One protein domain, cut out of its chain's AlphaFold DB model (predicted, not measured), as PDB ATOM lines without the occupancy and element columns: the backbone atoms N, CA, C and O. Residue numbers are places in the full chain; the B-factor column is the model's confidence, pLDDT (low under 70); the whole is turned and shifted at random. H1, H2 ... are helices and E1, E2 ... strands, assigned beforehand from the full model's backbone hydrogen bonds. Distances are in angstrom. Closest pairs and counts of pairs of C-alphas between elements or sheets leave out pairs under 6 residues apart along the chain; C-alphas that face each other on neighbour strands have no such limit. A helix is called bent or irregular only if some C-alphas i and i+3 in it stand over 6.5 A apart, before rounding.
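What this domain is: This is residues 209 to 360 of the 369 residues of an uncharacterized protein of Amycolatopsis umgeniensis (UniProt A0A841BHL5). One long, twisted sheet of eight strands has H2, H3 and H4 over one face, as two layers, and its other face bare. The longest strand, E4, joins two halves: E1, E2 and E3 with H2 over them in part, and E7, E6, E5 and E8 with H3 and H4. The 152 printed residues run E1 E2 E3 H1 H2 E4 E5 E6 E7 H3 H4 E8, mixed in class. The sheet order is E3 E2 E1 E4 E7 E6 E5 E8, all antiparallel. The whole is compact, radius of gyration of the C-alphas 17.2 A, spanning 46 by 33 by 29 A.

How they stand to each other: E1, residues 209 to 217, E2, 220 to 227, and E3, 233 to 238, form a meander, each strand the antiparallel neighbour of the one before. N 213 and O 225 are 2.8 A apart, and N 234 and O 226 2.8 A, within hydrogen-bond range. E2 bends by 51 degrees at residue 223. H1, residues 245 to 249, only grazes the sheet and touches H2, residues 254 to 260, only at the corner, with the closest C-alphas, Phe 248 and Pro 254, 5.3 A apart. H2 runs along E1 at 7 degrees on the local plane, at a height over the sheet of 9.0 A. E4, residues 269 to 280, pairs with E1 through N 212 and O 274, 2.9 A. E5, residues 288 to 291, E6, 296 to 300, and E7, 305 to 310, form a second meander and, with E4 beside E7, a Greek key, the first of four strands neighbouring the fourth. Pairs are N 290 and O 298, 2.8 A, N 299 and O 307, 2.8 A, and N 277 and O 308, 2.8 A. H3, residues 313 to 322, lies over E7, height 9.4 A. H4, residues 329 to 341, lies over E5 and E8, residues 354 to 359, height 9.8 A; N 289 and O 357 of E5 and E8 are 2.8 A apart. H4 touches H3 with residues 332 to 336 alone, at a steep tilt of 64 degrees, opposite ways; the closest C-alphas, Leu 320 and Ala 332, are 6.1 A apart. H2 is apart from H3 and H4. Every O i to N i+4 pair is within range in H1, H2 and H3; in H4 6 of 9 are.

Where its parts are: E1 begins at C-alpha 209 (140.244, 95.368, 47.468) and is 26.8 A long. E4 is 36.7 A, E2 20.9 A and H4 19.3 A. H4 is only just irregular: C-alphas 334 and 337 are 7.0 A apart. E8 ends at C-alpha 359 (134.840, 119.989, 41.777).

The domain as a whole: The C-alphas farthest apart, Gly 265 and Gly 285, are 49.0 A apart. The printed part has no cut. The link H4 to E8, residues 342 to 353, is long. The mean pLDDT of the printed part is 74.1; residues 219, 234 to 251, 261 to 267, 293 to 295 and 341 to 353 are under 70.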
ATOM      1  N   ARG A 209     140.180  95.811  48.865       81.25
ATOM      2  CA  ARG A 209     140.244  95.368  47.468       81.25
ATOM      3  C   ARG A 209     138.997  94.581  47.103       81.25
ATOM      4  O   ARG A 209     138.794  93.486  47.610       81.25
ATOM      5  N   GLU A 210     138.228  95.113  46.170       80.62
ATOM      6  CA  GLU A 210     137.073  94.471  45.555       80.62
ATOM      7  C   GLU A 210     137.422  94.041  44.117       80.62
ATOM      8  O   GLU A 210     138.265  94.650  43.450       80.62
ATOM      9  N   LEU A 211     136.768  92.992  43.613       75.25
ATOM     10  CA  LEU A 211     136.918  92.522  42.234       75.25
ATOM     11  C   LEU A 211     135.563  92.446  41.552       75.25
ATOM     12  O   LEU A 211     134.714  91.642  41.932       75.25
ATOM     13  N   ARG A 212     135.384  93.222  40.485       77.56
ATOM     14  CA  ARG A 212     134.247  93.076  39.580       77.56
ATOM     15  C   ARG A 212     134.680  92.295  38.353       77.56
ATOM     16  O   ARG A 212     135.531  92.736  37.585       77.56
ATOM     17  N   MET A 213     134.059  91.147  38.156       77.44
ATOM     18  CA  MET A 213     134.340  90.246  37.051       77.44
ATOM     19  C   MET A 213     133.098  90.136  36.181       77.44
ATOM     20  O   MET A 213     131.985  90.032  36.694       77.44
ATOM     21  N   SER A 214     133.269  90.199  34.866       76.62
ATOM     22  CA  SER A 214     132.180  89.967  33.928       76.62
ATOM     23  C   SER A 214     132.606  89.135  32.733       76.62
ATOM     24  O   SER A 214     133.767  89.125  32.323       76.62
ATOM     25  N   GLY A 215     131.649  88.373  32.220       75.69
ATOM     26  CA  GLY A 215     131.793  87.474  31.089       75.69
ATOM     27  C   GLY A 215     130.821  87.918  30.014       75.69
ATOM     28  O   GLY A 215     129.651  88.198  30.296       75.69
ATOM     29  N   HIS A 216     131.315  88.004  28.791       77.56
ATOM     30  CA  HIS A 216     130.609  88.602  27.672       77.56
ATOM     31  C   HIS A 216     130.519  87.607  26.532       77.56
ATOM     32  O   HIS A 216     131.473  86.887  26.264       77.56
ATOM     33  N   GLU A 217     129.379  87.610  25.851       78.25
ATOM     34  CA  GLU A 217     129.131  86.869  24.615       78.25
ATOM     35  C   GLU A 217     128.657  87.872  23.562       78.25
ATOM     36  O   GLU A 217     127.685  88.594  23.805       78.25
ATOM     37  N   ARG A 218     129.318  87.946  22.402       75.19
ATOM     38  CA  ARG A 218     128.942  88.845  21.288       75.19
ATOM     39  C   ARG A 218     128.677  90.285  21.753       75.19
ATOM     40  O   ARG A 218     127.665  90.893  21.411       75.19
ATOM     41  N   ALA A 219     129.588  90.799  22.583       67.88
ATOM     42  CA  ALA A 219     129.557  92.131  23.205       67.88
ATOM     43  C   ALA A 219     128.427  92.401  24.223       67.88
ATOM     44  O   ALA A 219     128.271  93.535  24.668       67.88
ATOM     45  N   SER A 220     127.660  91.386  24.628       70.88
ATOM     46  CA  SER A 220     126.670  91.503  25.704       70.88
ATOM     47  C   SER A 220     127.205  90.899  26.997       70.88
ATOM     48  O   SER A 220     127.655  89.753  26.992       70.88
ATOM     49  N   GLU A 221     127.093  91.627  28.111       71.75
ATOM     50  CA  GLU A 221     127.369  91.069  29.437       71.75
ATOM     51  C   GLU A 221     126.353  89.957  29.726       71.75
ATOM     52  O   GLU A 221     125.138  90.168  29.719       71.75
ATOM     53  N   ARG A 222     126.863  88.744  29.922       71.38
ATOM     54  CA  ARG A 222     126.074  87.540  30.207       71.38
ATOM     55  C   ARG A 222     126.241  87.073  31.636       71.38
ATOM     56  O   ARG A 222     125.330  86.438  32.163       71.38
ATOM     57  N   TRP A 223     127.394  87.380  32.220       74.69
ATOM     58  CA  TRP A 223     127.764  87.000  33.567       74.69
ATOM     59  C   TRP A 223     128.409  88.172  34.279       74.69
ATOM     60  O   TRP A 223     129.243  88.867  33.696       74.69
ATOM     61  N   SER A 224     128.076  88.342  35.550       74.38
ATOM     62  CA  SER A 224     128.778  89.254  36.444       74.38
ATOM     63  C   SER A 224     128.906  88.659  37.837       74.38
ATOM     64  O   SER A 224     128.001  87.982  38.325       74.38
ATOM     65  N   LEU A 225     130.056  88.903  38.459       74.88
ATOM     66  CA  LEU A 225     130.378  88.516  39.822       74.88
ATOM     67  C   LEU A 225     131.131  89.662  40.495       74.88
ATOM     68  O   LEU A 225     132.062  90.225  39.917       74.88
ATOM     69  N   HIS A 226     130.741  90.000  41.719       75.44
ATOM     70  CA  HIS A 226     131.451  90.967  42.543       75.44
ATOM     71  C   HIS A 226     132.002  90.262  43.784       75.44
ATOM     72  O   HIS A 226     131.246  89.634  44.518       75.44
ATOM     73  N   VAL A 227     133.308  90.352  44.012       76.12
ATOM     74  CA  VAL A 227     133.967  89.916  45.249       76.12
ATOM     75  C   VAL A 227     134.250  91.162  46.074       76.12
ATOM     76  O   VAL A 227     134.946  92.061  45.603       76.12
ATOM     77  N   LEU A 228     133.693  91.228  47.278       75.06
ATOM     78  CA  LEU A 228     133.877  92.334  48.207       75.06
ATOM     79  C   LEU A 228     135.229  92.238  48.931       75.06
ATOM     80  O   LEU A 228     135.901  91.208  48.898       75.06
ATOM     81  N   ALA A 229     135.613  93.315  49.621       75.00
ATOM     82  CA  ALA A 229     136.884  93.407  50.343       75.00
ATOM     83  C   ALA A 229     137.082  92.336  51.432       75.00
ATOM     84  O   ALA A 229     138.214  91.962  51.729       75.00
ATOM     85  N   ASP A 230     135.993  91.831  52.010       76.31
ATOM     86  CA  ASP A 230     135.993  90.748  53.000       76.31
ATOM     87  C   ASP A 230     135.957  89.342  52.364       76.31
ATOM     88  O   ASP A 230     135.852  88.341  53.072       76.31
ATOM     89  N   GLY A 231     136.039  89.257  51.031       71.62
ATOM     90  CA  GLY A 231     135.964  88.015  50.262       71.62
ATOM     91  C   GLY A 231     134.541  87.508  50.021       71.62
ATOM     92  O   GLY A 231     134.367  86.471  49.376       71.62
ATOM     93  N   THR A 232     133.508  88.209  50.501       73.50
ATOM     94  CA  THR A 232     132.116  87.823  50.246       73.50
ATOM     95  C   THR A 232     131.714  88.113  48.801       73.50
ATOM     96  O   THR A 232     132.240  89.012  48.148       73.50
ATOM     97  N   LEU A 233     130.775  87.327  48.274       71.88
ATOM     98  CA  LEU A 233     130.271  87.504  46.914       71.88
ATOM     99  C   LEU A 233     129.000  88.360  46.931       71.88
ATOM    100  O   LEU A 233     128.071  88.086  47.689       71.88
ATOM    101  N   ALA A 234     128.935  89.358  46.053       67.25
ATOM    102  CA  ALA A 234     127.782  90.221  45.838       67.25
ATOM    103  C   ALA A 234     127.337  90.193  44.362       67.25
ATOM    104  O   ALA A 234     128.145  90.043  43.448       67.25
ATOM    105  N   GLY A 235     126.032  90.358  44.119       59.81
ATOM    106  CA  GLY A 235     125.501  90.704  42.792       59.81
ATOM    107  C   GLY A 235     125.753  89.707  41.650       59.81
ATOM    108  O   GLY A 235     125.940  90.146  40.520       59.81
ATOM    109  N   GLY A 236     125.740  88.395  41.909       58.75
ATOM    110  CA  GLY A 236     125.851  87.378  40.856       58.75
ATOM    111  C   GLY A 236     124.634  87.365  39.923       58.75
ATOM    112  O   GLY A 236     123.509  87.172  40.386       58.75
ATOM    113  N   SER A 237     124.832  87.557  38.615       50.94
ATOM    114  CA  SER A 237     123.758  87.433  37.616       50.94
ATOM    115  C   SER A 237     124.246  86.761  36.331       50.94
ATOM    116  O   SER A 237     125.358  87.021  35.875       50.94
ATOM    117  N   GLY A 238     123.427  85.870  35.757       49.38
ATOM    118  CA  GLY A 238     123.713  85.171  34.501       49.38
ATOM    119  C   GLY A 238     122.782  83.983  34.237       49.38
ATOM    120  O   GLY A 238     122.132  83.475  35.147       49.38
ATOM    121  N   ARG A 239     122.660  83.566  32.967       40.25
ATOM    122  CA  ARG A 239     121.699  82.526  32.518       40.25
ATOM    123  C   ARG A 239     122.154  81.089  32.817       40.25
ATOM    124  O   ARG A 239     121.352  80.164  32.742       40.25
ATOM    125  N   ILE A 240     123.440  80.929  33.110       42.78
ATOM    126  CA  ILE A 240     124.138  79.694  33.479       42.78
ATOM    127  C   ILE A 240     125.108  80.122  34.578       42.78
ATOM    128  O   ILE A 240     125.828  81.089  34.359       42.78
ATOM    129  N   ASP A 241     125.103  79.467  35.734       50.72
ATOM    130  CA  ASP A 241     126.045  79.745  36.825       50.72
ATOM    131  C   ASP A 241     127.425  79.193  36.415       50.72
ATOM    132  O   ASP A 241     127.564  77.971  36.315       50.72
ATOM    133  N   PRO A 242     128.418  80.030  36.044       49.41
ATOM    134  CA  PRO A 242     129.620  79.530  35.381       49.41
ATOM    135  C   PRO A 242     130.541  78.731  36.322       49.41
ATOM    136  O   PRO A 242     131.423  78.029  35.836       49.41
ATOM    137  N   ALA A 243     130.316  78.755  37.642       51.81
ATOM    138  CA  ALA A 243     130.869  77.783  38.587       51.81
ATOM    139  C   ALA A 243     130.091  77.811  39.913       51.81
ATOM    140  O   ALA A 243     129.479  78.817  40.252       51.81
ATOM    141  N   SER A 244     130.176  76.736  40.706       56.81
ATOM    142  CA  SER A 244     129.720  76.754  42.102       56.81
ATOM    143  C   SER A 244     130.377  77.927  42.855       56.81
ATOM    144  O   SER A 244     131.607  77.998  42.861       56.81
ATOM    145  N   PRO A 245     129.619  78.795  43.551       55.03
ATOM    146  CA  PRO A 245     130.160  79.890  44.367       55.03
ATOM    147  C   PRO A 245     131.294  79.480  45.330       55.03
ATOM    148  O   PRO A 245     132.128  80.307  45.699       55.03
ATOM    149  N   GLU A 246     131.362  78.198  45.710       56.56
ATOM    150  CA  GLU A 246     132.408  77.653  46.579       56.56
ATOM    151  C   GLU A 246     133.820  77.681  45.970       56.56
ATOM    152  O   GLU A 246     134.787  77.802  46.724       56.56
ATOM    153  N   SER A 247     133.980  77.567  44.644       58.59
ATOM    154  CA  SER A 247     135.314  77.590  44.014       58.59
ATOM    155  C   SER A 247     135.960  78.973  44.116       58.59
ATOM    156  O   SER A 247     137.162  79.079  44.350       58.59
ATOM    157  N   PHE A 248     135.153  80.033  44.031       62.72
ATOM    158  CA  PHE A 248     135.599  81.418  44.165       62.72
ATOM    159  C   PHE A 248     135.891  81.803  45.613       62.72
ATOM    160  O   PHE A 248     136.918  82.419  45.879       62.72
ATOM    161  N   GLN A 249     135.032  81.395  46.552       60.38
ATOM    162  CA  GLN A 249     135.214  81.674  47.983       60.38
ATOM    163  C   GLN A 249     136.460  81.001  48.574       60.38
ATOM    164  O   GLN A 249     136.990  81.460  49.582       60.38
ATOM    165  N   ARG A 250     136.918  79.896  47.970       60.94
ATOM    166  CA  ARG A 250     138.113  79.157  48.404       60.94
ATOM    167  C   ARG A 250     139.366  79.482  47.589       60.94
ATOM    168  O   ARG A 250     140.444  79.023  47.963       60.94
ATOM    169  N   SER A 251     139.250  80.235  46.491       65.69
ATOM    170  CA  SER A 251     140.407  80.596  45.671       65.69
ATOM    171  C   SER A 251     141.228  81.692  46.344       65.69
ATOM    172  O   SER A 251     140.696  82.721  46.752       65.69
ATOM    173  N   ALA A 252     142.548  81.499  46.400       71.88
ATOM    174  CA  ALA A 252     143.482  82.551  46.802       71.88
ATOM    175  C   ALA A 252     143.538  83.702  45.776       71.88
ATOM    176  O   ALA A 252     143.918  84.818  46.127       71.88
ATOM    177  N   ASP A 253     143.134  83.438  44.528       78.00
ATOM    178  CA  ASP A 253     142.987  84.436  43.471       78.00
ATOM    179  C   ASP A 253     141.653  84.234  42.722       78.00
ATOM    180  O   ASP A 253     141.558  83.429  41.785       78.00
ATOM    181  N   PRO A 254     140.585  84.940  43.136       73.94
ATOM    182  CA  PRO A 254     139.286  84.863  42.477       73.94
ATOM    183  C   PRO A 254     139.321  85.289  41.002       73.94
ATOM    184  O   PRO A 254     138.513  84.796  40.219       73.94
ATOM    185  N   ALA A 255     140.257  86.163  40.607       76.12
ATOM    186  CA  ALA A 255     140.398  86.593  39.218       76.12
ATOM    187  C   ALA A 255     140.963  85.470  38.339       76.12
ATOM    188  O   ALA A 255     140.447  85.237  37.248       76.12
ATOM    189  N   ALA A 256     141.972  84.737  38.821       77.06
ATOM    190  CA  ALA A 256     142.487  83.559  38.125       77.06
ATOM    191  C   ALA A 256     141.409  82.473  37.986       77.06
ATOM    192  O   ALA A 256     141.162  81.995  36.880       77.06
ATOM    193  N   ALA A 257     140.691  82.171  39.075       76.38
ATOM    194  CA  ALA A 257     139.586  81.210  39.056       76.38
ATOM    195  C   ALA A 257     138.481  81.609  38.059       76.38
ATOM    196  O   ALA A 257     137.903  80.752  37.398       76.38
ATOM    197  N   TRP A 258     138.211  82.909  37.906       77.19
ATOM    198  CA  TRP A 258     137.232  83.413  36.939       77.19
ATOM    199  C   TRP A 258     137.666  83.172  35.501       77.19
ATOM    200  O   TRP A 258     136.856  82.767  34.672       77.19
ATOM    201  N   LEU A 259     138.940  83.417  35.198       74.88
ATOM    202  CA  LEU A 259     139.488  83.205  33.861       74.88
ATOM    203  C   LEU A 259     139.459  81.726  33.461       74.88
ATOM    204  O   LEU A 259     139.206  81.430  32.297       74.88
ATOM    205  N   GLU A 260     139.641  80.808  34.412       74.62
ATOM    206  CA  GLU A 260     139.552  79.360  34.177       74.62
ATOM    207  C   GLU A 260     138.133  78.880  33.824       74.62
ATOM    208  O   GLU A 260     137.982  77.852  33.163       74.62
ATOM    209  N   CYS A 261     137.085  79.622  34.208       69.31
ATOM    210  CA  CYS A 261     135.699  79.276  33.875       69.31
ATOM    211  C   CYS A 261     135.359  79.453  32.387       69.31
ATOM    212  O   CYS A 261     134.346  78.922  31.928       69.31
ATOM    213  N   PHE A 262     136.165  80.198  31.627       68.81
ATOM    214  CA  PHE A 262     135.904  80.487  30.219       68.81
ATOM    215  C   PHE A 262     136.948  79.794  29.344       68.81
ATOM    216  O   PHE A 262     138.150  79.972  29.520       68.81
ATOM    217  N   VAL A 263     136.481  78.984  28.390       60.31
ATOM    218  CA  VAL A 263     137.354  78.200  27.509       60.31
ATOM    219  C   VAL A 263     138.186  79.147  26.632       60.31
ATOM    220  O   VAL A 263     137.607  79.932  25.876       60.31
ATOM    221  N   PRO A 264     139.530  79.071  26.665       56.66
ATOM    222  CA  PRO A 264     140.368  79.832  25.749       56.66
ATOM    223  C   PRO A 264     140.094  79.392  24.303       56.66
ATOM    224  O   PRO A 264     140.320  78.233  23.962       56.66
ATOM    225  N   GLY A 265     139.627  80.307  23.448       58.28
ATOM    226  CA  GLY A 265     139.542  80.076  21.998       58.28
ATOM    227  C   GLY A 265     138.184  80.308  21.337       58.28
ATOM    228  O   GLY A 265     138.118  80.205  20.114       58.28
ATOM    229  N   ASP A 266     137.130  80.646  22.083       68.56
ATOM    230  CA  ASP A 266     135.880  81.102  21.470       68.56
ATOM    231  C   ASP A 266     135.939  82.622  21.205       68.56
ATOM    232  O   ASP A 266     135.967  83.400  22.161       68.56
ATOM    233  N   PRO A 267     135.992  83.075  19.935       69.94
ATOM    234  CA  PRO A 267     136.116  84.495  19.602       69.94
ATOM    235  C   PRO A 267     134.869  85.312  19.966       69.94
ATOM    236  O   PRO A 267     134.957  86.538  20.055       69.94
ATOM    237  N   ASP A 268     133.724  84.658  20.184       74.50
ATOM    238  CA  ASP A 268     132.497  85.326  20.608       74.50
ATOM    239  C   ASP A 268     132.497  85.612  22.117       74.50
ATOM    240  O   ASP A 268     131.666  86.405  22.574       74.50
ATOM    241  N   PHE A 269     133.427  85.028  22.886       72.50
ATOM    242  CA  PHE A 269     133.496  85.171  24.336       72.50
ATOM    243  C   PHE A 269     134.735  85.919  24.808       72.50
ATOM    244  O   PHE A 269     135.861  85.682  24.375       72.50
ATOM    245  N   TRP A 270     134.532  86.811  25.771       74.31
ATOM    246  CA  TRP A 270     135.625  87.491  26.455       74.31
ATOM    247  C   TRP A 270     135.249  87.808  27.895       74.31
ATOM    248  O   TRP A 270     134.075  87.919  28.253       74.31
ATOM    249  N   THR A 271     136.261  87.963  28.739       75.81
ATOM    250  CA  THR A 271     136.090  88.280  30.153       75.81
ATOM    251  C   THR A 271     136.713  89.627  30.482       75.81
ATOM    252  O   THR A 271     137.650  90.104  29.834       75.81
ATOM    253  N   ARG A 272     136.179  90.269  31.515       74.69
ATOM    254  CA  ARG A 272     136.714  91.492  32.094       74.69
ATOM    255  C   ARG A 272     136.878  91.285  33.584       74.69
ATOM    256  O   ARG A 272     135.922  90.915  34.252       74.69
ATOM    257  N   VAL A 273     138.059  91.591  34.096       75.69
ATOM    258  CA  VAL A 273     138.302  91.746  35.530       75.69
ATOM    259  C   VAL A 273     138.646  93.211  35.770       75.69
ATOM    260  O   VAL A 273     139.485  93.779  35.067       75.69
ATOM    261  N   VAL A 274     137.944  93.836  36.707       77.56
ATOM    262  CA  VAL A 274     138.171  95.207  37.160       77.56
ATOM    263  C   VAL A 274     138.434  95.151  38.653       77.56
ATOM    264  O   VAL A 274     137.599  94.671  39.419       77.56
ATOM    265  N   GLU A 275     139.597  95.639  39.055       78.06
ATOM    266  CA  GLU A 275     139.927  95.837  40.455       78.06
ATOM    267  C   GLU A 275     139.328  97.162  40.921       78.06
ATOM    268  O   GLU A 275     139.456  98.169  40.225       78.06
ATOM    269  N   VAL A 276     138.664  97.152  42.075       79.88
ATOM    270  CA  VAL A 276     138.131  98.350  42.725       79.88
ATOM    271  C   VAL A 276     138.790  98.465  44.094       79.88
ATOM    272  O   VAL A 276     138.611  97.618  44.963       79.88
ATOM    273  N   LEU A 277     139.601  99.500  44.277       81.56
ATOM    274  CA  LEU A 277     140.350  99.755  45.500       81.56
ATOM    275  C   LEU A 277     139.772 100.961  46.208       81.56
ATOM    276  O   LEU A 277     139.523 101.989  45.579       81.56
ATOM    277  N   ARG A 278     139.610 100.842  47.523       82.19
ATOM    278  CA  ARG A 278     139.114 101.922  48.374       82.19
ATOM    279  C   ARG A 278     140.117 102.239  49.467       82.19
ATOM    280  O   ARG A 278     140.519 101.342  50.209       82.19
ATOM    281  N   VAL A 279     140.492 103.509  49.582       87.69
ATOM    282  CA  VAL A 279     141.326 104.033  50.675       87.69
ATOM    283  C   VAL A 279     140.784 105.375  51.154       87.69
ATOM    284  O   VAL A 279     139.843 105.919  50.580       87.69
ATOM    285  N   THR A 280     141.370 105.912  52.217       89.44
ATOM    286  CA  THR A 280     141.020 107.231  52.744       89.44
ATOM    287  C   THR A 280     142.278 108.081  52.835       89.44
ATOM    288  O   THR A 280     143.335 107.587  53.231       89.44
ATOM    289  N   ILE A 281     142.155 109.349  52.466       92.06
ATOM    290  CA  ILE A 281     143.181 110.383  52.587       92.06
ATOM    291  C   ILE A 281     142.620 111.561  53.402       92.06
ATOM    292  O   ILE A 281     141.413 111.605  53.651       92.06
ATOM    293  N   PRO A 282     143.451 112.522  53.841       94.12
ATOM    294  CA  PRO A 282     142.948 113.774  54.396       94.12
ATOM    295  C   PRO A 282     141.966 114.468  53.441       94.12
ATOM    296  O   PRO A 282     142.144 114.428  52.225       94.12
ATOM    297  N   ALA A 283     140.931 115.105  53.992       89.12
ATOM    298  CA  ALA A 283     139.871 115.723  53.205       89.12
ATOM    299  C   ALA A 283     140.428 116.825  52.276       89.12
ATOM    300  O   ALA A 283     140.944 117.828  52.775       89.12
ATOM    301  N   PRO A 284     140.298 116.688  50.942       85.31
ATOM    302  CA  PRO A 284     140.796 117.682  49.989       85.31
ATOM    303  C   PRO A 284     139.920 118.937  49.898       85.31
ATOM    304  O   PRO A 284     140.296 119.905  49.239       85.31
ATOM    305  N   GLY A 285     138.713 118.912  50.472       83.62
ATOM    306  CA  GLY A 285     137.744 120.010  50.410       83.62
ATOM    307  C   GLY A 285     136.997 120.126  49.076       83.62
ATOM    308  O   GLY A 285     135.907 120.692  49.039       83.62
ATOM    309  N   ARG A 286     137.516 119.538  47.991       85.00
ATOM    310  CA  ARG A 286     136.838 119.416  46.692       85.00
ATOM    311  C   ARG A 286     136.933 117.992  46.170       85.00
ATOM    312  O   ARG A 286     137.983 117.363  46.279       85.00
ATOM    313  N   ALA A 287     135.842 117.507  45.585       86.25
ATOM    314  CA  ALA A 287     135.858 116.229  44.891       86.25
ATOM    315  C   ALA A 287     136.809 116.289  43.687       86.25
ATOM    316  O   ALA A 287     136.959 117.337  43.061       86.25
ATOM    317  N   LEU A 288     137.444 115.174  43.358       85.69
ATOM    318  CA  LEU A 288     138.355 115.037  42.230       85.69
ATOM    319  C   LEU A 288     138.027 113.738  41.506       85.69
ATOM    320  O   LEU A 288     137.926 112.688  42.128       85.69
ATOM    321  N   THR A 289     137.901 113.786  40.190       84.00
ATOM    322  CA  THR A 289     137.802 112.592  39.352       84.00
ATOM    323  C   THR A 289     138.905 112.615  38.310       84.00
ATOM    324  O   THR A 289     139.317 113.683  37.856       84.00
ATOM    325  N   ALA A 290     139.425 111.451  37.944       81.62
ATOM    326  CA  ALA A 290     140.362 111.337  36.843       81.62
ATOM    327  C   ALA A 290     140.143 110.044  36.067       81.62
ATOM    328  O   ALA A 290     139.976 108.985  36.664       81.62
ATOM    329  N   SER A 291     140.186 110.129  34.742       77.75
ATOM    330  CA  SER A 291     140.108 108.971  33.855       77.75
ATOM    331  C   SER A 291     141.435 108.773  33.144       77.75
ATOM    332  O   SER A 291     141.936 109.696  32.502       77.75
ATOM    333  N   TYR A 292     141.986 107.566  33.253       74.00
ATOM    334  CA  TYR A 292     143.255 107.140  32.658       74.00
ATOM    335  C   TYR A 292     143.037 106.219  31.445       74.00
ATOM    336  O   TYR A 292     143.889 105.387  31.114       74.00
ATOM    337  N   GLY A 293     141.860 106.300  30.819       69.19
ATOM    338  CA  GLY A 293     141.477 105.434  29.711       69.19
ATOM    339  C   GLY A 293     141.439 103.964  30.131       69.19
ATOM    340  O   GLY A 293     140.694 103.573  31.026       69.19
ATOM    341  N   TRP A 294     142.240 103.118  29.480       63.69
ATOM    342  CA  TRP A 294     142.217 101.674  29.728       63.69
ATOM    343  C   TRP A 294     142.798 101.256  31.091       63.69
ATOM    344  O   TRP A 294     142.484 100.154  31.556       63.69
ATOM    345  N   LEU A 295     143.632 102.094  31.728       69.00
ATOM    346  CA  LEU A 295     144.227 101.786  33.035       69.00
ATOM    347  C   LEU A 295     143.177 101.765  34.147       69.00
ATOM    348  O   LEU A 295     143.219 100.874  35.001       69.00
ATOM    349  N   GLY A 296     142.234 102.707  34.109       72.06
ATOM    350  CA  GLY A 296     141.182 102.846  35.103       72.06
ATOM    351  C   GLY A 296     140.750 104.286  35.351       72.06
ATOM    352  O   GLY A 296     141.228 105.222  34.713       72.06
ATOM    353  N   ASP A 297     139.865 104.431  36.324       78.94
ATOM    354  CA  ASP A 297     139.313 105.685  36.805       78.94
ATOM    355  C   ASP A 297     139.636 105.856  38.297       78.94
ATOM    356  O   ASP A 297     139.779 104.883  39.044       78.94
ATOM    357  N   LEU A 298     139.769 107.106  38.722       83.94
ATOM    358  CA  LEU A 298     139.997 107.538  40.094       83.94
ATOM    359  C   LEU A 298     138.883 108.506  40.484       83.94
ATOM    360  O   LEU A 298     138.602 109.455  39.755       83.94
ATOM    361  N   GLU A 299     138.326 108.320  41.669       85.44
ATOM    362  CA  GLU A 299     137.398 109.246  42.305       85.44
ATOM    363  C   GLU A 299     137.888 109.541  43.722       85.44
ATOM    364  O   GLU A 299     138.290 108.640  44.455       85.44
ATOM    365  N   ILE A 300     137.866 110.810  44.107       85.56
ATOM    366  CA  ILE A 300     138.158 111.290  45.451       85.56
ATOM    367  C   ILE A 300     137.002 112.188  45.862       85.56
ATOM    368  O   ILE A 300     136.677 113.151  45.164       85.56
ATOM    369  N   SER A 301     136.368 111.896  46.985       83.75
ATOM    370  CA  SER A 301     135.325 112.756  47.532       83.75
ATOM    371  C   SER A 301     135.924 114.019  48.168       83.75
ATOM    372  O   SER A 301     137.103 114.074  48.520       83.75
ATOM    373  N   ALA A 302     135.084 115.022  48.435       83.44
ATOM    374  CA  ALA A 302     135.497 116.172  49.242       83.44
ATOM    375  C   ALA A 302     135.900 115.786  50.686       83.44
ATOM    376  O   ALA A 302     136.676 116.508  51.310       83.44
ATOM    377  N   GLY A 303     135.391 114.655  51.196       82.50
ATOM    378  CA  GLY A 303     135.692 114.102  52.521       82.50
ATOM    379  C   GLY A 303     136.979 113.272  52.589       82.50
ATOM    380  O   GLY A 303     137.431 112.964  53.688       82.50
ATOM    381  N   GLY A 304     137.598 112.957  51.444       83.75
ATOM    382  CA  GLY A 304     138.848 112.196  51.369       83.75
ATOM    383  C   GLY A 304     138.668 110.692  51.153       83.75
ATOM    384  O   GLY A 304     139.634 109.939  51.268       83.75
ATOM    385  N   GLU A 305     137.466 110.220  50.820       83.75
ATOM    386  CA  GLU A 305     137.285 108.846  50.347       83.75
ATOM    387  C   GLU A 305     137.826 108.709  48.924       83.75
ATOM    388  O   GLU A 305     137.440 109.467  48.041       83.75
ATOM    389  N   VAL A 306     138.702 107.730  48.699       85.75
ATOM    390  CA  VAL A 306     139.334 107.460  47.405       85.75
ATOM    391  C   VAL A 306     138.842 106.127  46.867       85.75
ATOM    392  O   VAL A 306     138.873 105.118  47.573       85.75
ATOM    393  N   VAL A 307     138.459 106.109  45.595       83.06
ATOM    394  CA  VAL A 307     138.106 104.912  44.836       83.06
ATOM    395  C   VAL A 307     138.950 104.872  43.570       83.06
ATOM    396  O   VAL A 307     138.958 105.825  42.799       83.06
ATOM    397  N   VAL A 308     139.652 103.767  43.336       83.94
ATOM    398  CA  VAL A 308     140.351 103.497  42.073       83.94
ATOM    399  C   VAL A 308     139.741 102.257  41.447       83.94
ATOM    400  O   VAL A 308     139.716 101.211  42.085       83.94
ATOM    401  N   ALA A 309     139.267 102.353  40.209       77.88
ATOM    402  CA  ALA A 309     138.645 101.249  39.490       77.88
ATOM    403  C   ALA A 309     139.350 101.016  38.153       77.88
ATOM    404  O   ALA A 309     139.329 101.881  37.286       77.88
ATOM    405  N   GLY A 310     139.969  99.857  37.936       74.81
ATOM    406  CA  GLY A 310     140.763  99.651  36.724       74.81
ATOM    407  C   GLY A 310     141.361  98.263  36.559       74.81
ATOM    408  O   GLY A 310     141.218  97.398  37.417       74.81
ATOM    409  N   ARG A 311     142.042  98.047  35.428       71.50
ATOM    410  CA  ARG A 311     142.815  96.812  35.182       71.50
ATOM    411  C   ARG A 311     144.124  96.793  35.966       71.50
ATOM    412  O   ARG A 311     144.587  95.728  36.340       71.50
ATOM    413  N   GLU A 312     144.695  97.972  36.201       74.31
ATOM    414  CA  GLU A 312     145.955  98.179  36.925       74.31
ATOM    415  C   GLU A 312     145.720  99.111  38.129       74.31
ATOM    416  O   GLU A 312     146.549  99.965  38.453       74.31
ATOM    417  N   GLY A 313     144.548  98.980  38.769       77.19
ATOM    418  CA  GLY A 313     144.103  99.870  39.841       77.19
ATOM    419  C   GLY A 313     145.111  99.947  40.986       77.19
ATOM    420  O   GLY A 313     145.426 101.043  41.451       77.19
ATOM    421  N   ARG A 314     145.688  98.807  41.394       82.25
ATOM    422  CA  ARG A 314     146.702  98.763  42.458       82.25
ATOM    423  C   ARG A 314     147.968  99.525  42.107       82.25
ATOM    424  O   ARG A 314     148.429 100.328  42.912       82.25
ATOM    425  N   ALA A 315     148.501  99.310  40.907       80.75
ATOM    426  CA  ALA A 315     149.706  99.992  40.452       80.75
ATOM    427  C   ALA A 315     149.487 101.509  40.341       80.75
ATOM    428  O   ALA A 315     150.360 102.287  40.732       80.75
ATOM    429  N   LEU A 316     148.310 101.928  39.860       82.12
ATOM    430  CA  LEU A 316     147.914 103.334  39.815       82.12
ATOM    431  C   LEU A 316     147.808 103.935  41.224       82.12
ATOM    432  O   LEU A 316     148.380 104.992  41.478       82.12
ATOM    433  N   LEU A 317     147.118 103.261  42.148       87.44
ATOM    434  CA  LEU A 317     146.951 103.747  43.515       87.44
ATOM    435  C   LEU A 317     148.291 103.843  44.256       87.44
ATOM    436  O   LEU A 317     148.576 104.872  44.862       87.44
ATOM    437  N   ASP A 318     149.130 102.808  44.181       88.06
ATOM    438  CA  ASP A 318     150.446 102.806  44.825       88.06
ATOM    439  C   ASP A 318     151.343 103.916  44.250       88.06
ATOM    440  O   ASP A 318     152.059 104.580  45.003       88.06
ATOM    441  N   LEU A 319     151.278 104.174  42.935       86.19
ATOM    442  CA  LEU A 319     151.967 105.307  42.317       86.19
ATOM    443  C   LEU A 319     151.474 106.640  42.886       86.19
ATOM    444  O   LEU A 319     152.298 107.469  43.257       86.19
ATOM    445  N   LEU A 320     150.159 106.851  42.949       89.50
ATOM    446  CA  LEU A 320     149.579 108.101  43.442       89.50
ATOM    447  C   LEU A 320     149.930 108.342  44.917       89.50
ATOM    448  O   LEU A 320     150.333 109.441  45.290       89.50
ATOM    449  N   LEU A 321     149.849 107.309  45.757       90.69
ATOM    450  CA  LEU A 321     150.247 107.402  47.163       90.69
ATOM    451  C   LEU A 321     151.732 107.770  47.308       90.69
ATOM    452  O   LEU A 321     152.074 108.619  48.126       90.69
ATOM    453  N   GLN A 322     152.612 107.198  46.479       88.94
ATOM    454  CA  GLN A 322     154.043 107.534  46.467       88.94
ATOM    455  C   GLN A 322     154.330 108.970  46.005       88.94
ATOM    456  O   GLN A 322     155.395 109.503  46.314       88.94
ATOM    457  N   THR A 323     153.422 109.592  45.251       85.94
ATOM    458  CA  THR A 323     153.614 110.925  44.651       85.94
ATOM    459  C   THR A 323     152.904 112.041  45.410       85.94
ATOM    460  O   THR A 323     152.831 113.175  44.919       85.94
ATOM    461  N   GLY A 324     152.431 111.725  46.618       91.25
ATOM    462  CA  GLY A 324     151.846 112.678  47.549       91.25
ATOM    463  C   GLY A 324     150.344 112.877  47.373       91.25
ATOM    464  O   GLY A 324     149.860 113.997  47.512       91.25
ATOM    465  N   LEU A 325     149.594 111.818  47.032       93.25
ATOM    466  CA  LEU A 325     148.128 111.877  46.926       93.25
ATOM    467  C   LEU A 325     147.462 112.420  48.200       93.25
ATOM    468  O   LEU A 325     146.411 113.035  48.097       93.25
ATOM    469  N   ALA A 326     148.039 112.186  49.381       93.00
ATOM    470  CA  ALA A 326     147.464 112.636  50.647       93.00
ATOM    471  C   ALA A 326     147.674 114.139  50.902       93.00
ATOM    472  O   ALA A 326     146.842 114.768  51.550       93.00
ATOM    473  N   GLU A 327     148.776 114.704  50.409       93.56
ATOM    474  CA  GLU A 327     149.174 116.096  50.624       93.56
ATOM    475  C   GLU A 327     148.675 117.030  49.515       93.56
ATOM    476  O   GLU A 327     148.234 118.142  49.791       93.56
ATOM    477  N   ASP A 328     148.748 116.581  48.262       92.56
ATOM    478  CA  ASP A 328     148.368 117.338  47.067       92.56
ATOM    479  C   ASP A 328     147.647 116.409  46.073       92.56
ATOM    480  O   ASP A 328     148.238 115.970  45.082       92.56
ATOM    481  N   PRO A 329     146.364 116.075  46.320       91.75
ATOM    482  CA  PRO A 329     145.638 115.113  45.496       91.75
ATOM    483  C   PRO A 329     145.537 115.546  44.032       91.75
ATOM    484  O   PRO A 329     145.779 114.751  43.124       91.75
ATOM    485  N   PHE A 330     145.223 116.824  43.794       89.88
ATOM    486  CA  PHE A 330     145.093 117.367  42.445       89.88
ATOM    487  C   PHE A 330     146.430 117.335  41.703       89.88
ATOM    488  O   PHE A 330     146.511 116.795  40.599       89.88
ATOM    489  N   GLY A 331     147.505 117.848  42.302       88.81
ATOM    490  CA  GLY A 331     148.810 117.839  41.658       88.81
ATOM    491  C   GLY A 331     149.404 116.435  41.522       88.81
ATOM    492  O   GLY A 331     150.034 116.155  40.501       88.81
ATOM    493  N   ALA A 332     149.170 115.518  42.469       90.31
ATOM    494  CA  ALA A 332     149.602 114.120  42.364       90.31
ATOM    495  C   ALA A 332     148.981 113.438  41.137       90.31
ATOM    496  O   ALA A 332     149.690 112.809  40.347       90.31
ATOM    497  N   VAL A 333     147.678 113.640  40.929       87.94
ATOM    498  CA  VAL A 333     146.942 113.152  39.758       87.94
ATOM    499  C   VAL A 333     147.394 113.845  38.474       87.94
ATOM    500  O   VAL A 333     147.550 113.188  37.452       87.94
ATOM    501  N   ARG A 334     147.687 115.149  38.498       84.38
ATOM    502  CA  ARG A 334     148.222 115.841  37.315       84.38
ATOM    503  C   ARG A 334     149.609 115.346  36.920       84.38
ATOM    504  O   ARG A 334     149.908 115.313  35.729       84.38
ATOM    505  N   ARG A 335     150.468 114.986  37.878       81.81
ATOM    506  CA  ARG A 335     151.843 114.500  37.638       81.81
ATOM    507  C   ARG A 335     151.902 113.019  37.257       81.81
ATOM    508  O   ARG A 335     152.873 112.595  36.630       81.81
ATOM    509  N   SER A 336     150.883 112.236  37.607       81.00
ATOM    510  CA  SER A 336     150.853 110.788  37.381       81.00
ATOM    511  C   SER A 336     151.018 110.340  35.915       81.00
ATOM    512  O   SER A 336     151.698 109.331  35.728       81.00
ATOM    513  N   PRO A 337     150.538 111.044  34.861       74.44
ATOM    514  CA  PRO A 337     150.669 110.558  33.485       74.44
ATOM    515  C   PRO A 337     152.139 110.430  33.050       74.44
ATOM    516  O   PRO A 337     152.540 109.413  32.486       74.44
ATOM    517  N   SER A 338     152.975 111.417  33.392       72.31
ATOM    518  CA  SER A 338     154.419 111.395  33.108       72.31
ATOM    519  C   SER A 338     155.151 110.286  33.866       72.31
ATOM    520  O   SER A 338     156.141 109.746  33.380       72.31
ATOM    521  N   LEU A 339     154.664 109.924  35.054       75.12
ATOM    522  CA  LEU A 339     155.248 108.865  35.875       75.12
ATOM    523  C   LEU A 339     154.805 107.467  35.422       75.12
ATOM    524  O   LEU A 339     155.572 106.512  35.544       75.12
ATOM    525  N   LEU A 340     153.591 107.349  34.875       70.50
ATOM    526  CA  LEU A 340     153.062 106.114  34.296       70.50
ATOM    527  C   LEU A 340     153.783 105.737  32.996       70.50
ATOM    528  O   LEU A 340     154.069 104.558  32.799       70.50
ATOM    529  N   ALA A 341     154.150 106.717  32.161       64.56
ATOM    530  CA  ALA A 341     154.913 106.488  30.927       64.56
ATOM    531  C   ALA A 341     156.215 105.698  31.153       64.56
ATOM    532  O   ALA A 341     156.597 104.881  30.323       64.56
ATOM    533  N   GLY A 342     156.881 105.903  32.296       61.50
ATOM    534  CA  GLY A 342     158.115 105.195  32.653       61.50
ATOM    535  C   GLY A 342     157.913 103.830  33.322       61.50
ATOM    536  O   GLY A 342     158.896 103.138  33.581       61.50
ATOM    537  N   ARG A 343     156.672 103.452  33.663       64.88
ATOM    538  CA  ARG A 343     156.360 102.249  34.461       64.88
ATOM    539  C   ARG A 343     155.472 101.231  33.741       64.88
ATOM    540  O   ARG A 343     155.488 100.064  34.125       64.88
ATOM    541  N   VAL A 344     154.708 101.635  32.726       56.06
ATOM    542  CA  VAL A 344     153.814 100.734  31.980       56.06
ATOM    543  C   VAL A 344     154.570 100.128  30.783       56.06
ATOM    544  O   VAL A 344     155.079 100.879  29.956       56.06
ATOM    545  N   PRO A 345     154.670  98.788  30.652       49.09
ATOM    546  CA  PRO A 345     155.403  98.149  29.555       49.09
ATOM    547  C   PRO A 345     154.828  98.492  28.169       49.09
ATOM    548  O   PRO A 345     153.620  98.374  27.959       49.09
ATOM    549  N   GLY A 346     155.699  98.809  27.203       42.59
ATOM    550  CA  GLY A 346     155.359  99.281  25.845       42.59
ATOM    551  C   GLY A 346     154.634  98.307  24.895       42.59
ATOM    552  O   GLY A 346     154.501  98.603  23.717       42.59
ATOM    553  N   ASN A 347     154.132  97.162  25.372       40.19
ATOM    554  CA  ASN A 347     153.387  96.185  24.557       40.19
ATOM    555  C   ASN A 347     151.855  96.347  24.667       40.19
ATOM    556  O   ASN A 347     151.108  95.412  24.376       40.19
ATOM    557  N   ARG A 348     151.364  97.493  25.144       48.78
ATOM    558  CA  ARG A 348     149.931  97.782  25.312       48.78
ATOM    559  C   ARG A 348     149.572  99.069  24.559       48.78
ATOM    560  O   ARG A 348     150.480  99.859  24.311       48.78
ATOM    561  N   PRO A 349     148.292  99.281  24.178       47.44
ATOM    562  CA  PRO A 349     147.869 100.539  23.566       47.44
ATOM    563  C   PRO A 349     148.392 101.704  24.408       47.44
ATOM    564  O   PRO A 349     148.308 101.643  25.640       47.44
ATOM    565  N   GLY A 350     148.987 102.703  23.754       50.25
ATOM    566  CA  GLY A 350     149.566 103.862  24.426       50.25
ATOM    567  C   GLY A 350     148.584 104.500  25.409       50.25
ATOM    568  O   GLY A 350     147.368 104.318  25.326       50.25
ATOM    569  N   LEU A 351     149.108 105.227  26.396       51.91
ATOM    570  CA  LEU A 351     148.260 106.055  27.248       51.91
ATOM    571  C   LEU A 351     147.718 107.219  26.418       51.91
ATOM    572  O   LEU A 351     148.366 108.254  26.307       51.91
ATOM    573  N   ASP A 352     146.523 107.037  25.853       53.19
ATOM    574  CA  ASP A 352     145.864 108.019  24.981       53.19
ATOM    575  C   ASP A 352     145.642 109.379  25.671       53.19
ATOM    576  O   ASP A 352     145.518 110.406  25.010       53.19
ATOM    577  N   GLY A 353     145.621 109.407  27.007       63.00
ATOM    578  CA  GLY A 353     145.610 110.618  27.819       63.00
ATOM    579  C   GLY A 353     144.980 110.412  29.193       63.00
ATOM    580  O   GLY A 353     144.452 109.345  29.503       63.00
ATOM    581  N   VAL A 354     145.050 111.449  30.025       70.62
ATOM    582  CA  VAL A 354     144.386 111.534  31.326       70.62
ATOM    583  C   VAL A 354     143.518 112.781  31.352       70.62
ATOM    584  O   VAL A 354     143.992 113.878  31.056       70.62
ATOM    585  N   VAL A 355     142.248 112.610  31.709       75.94
ATOM    586  CA  VAL A 355     141.321 113.719  31.960       75.94
ATOM    587  C   VAL A 355     141.127 113.834  33.458       75.94
ATOM    588  O   VAL A 355     140.764 112.850  34.093       75.94
ATOM    589  N   VAL A 356     141.372 115.015  34.013       81.31
ATOM    590  CA  VAL A 356     141.280 115.310  35.444       81.31
ATOM    591  C   VAL A 356     140.210 116.370  35.648       81.31
ATOM    592  O   VAL A 356     140.255 117.407  34.997       81.31
ATOM    593  N   THR A 357     139.275 116.138  36.563       82.31
ATOM    594  CA  THR A 357     138.191 117.066  36.890       82.31
ATOM    595  C   THR A 357     138.117 117.297  38.394       82.31
ATOM    596  O   THR A 357     137.845 116.372  39.153       82.31
ATOM    597  N   LEU A 358     138.330 118.539  38.819       84.94
ATOM    598  CA  LEU A 358     138.206 119.015  40.193       84.94
ATOM    599  C   LEU A 358     136.860 119.729  40.373       84.94
ATOM    600  O   LEU A 358     136.511 120.594  39.574       84.94
ATOM    601  N   GLY A 359     136.142 119.417  41.449       83.75
ATOM    602  CA  GLY A 359     134.840 119.989  41.777       83.75
ATOM    603  C   GLY A 359     133.707 119.406  40.935       83.75
ATOM    604  O   GLY A 359     133.628 118.198  40.704       83.75
ATOM    605  N   GLU A 360     132.796 120.271  40.509       72.88
ATOM    606  CA  GLU A 360     131.674 119.911  39.655       72.88
ATOM    607  C   GLU A 360     132.167 119.382  38.310       72.88
ATOM    608  O   GLU A 360     133.087 119.927  37.691       72.88
TER     609      GLU A 360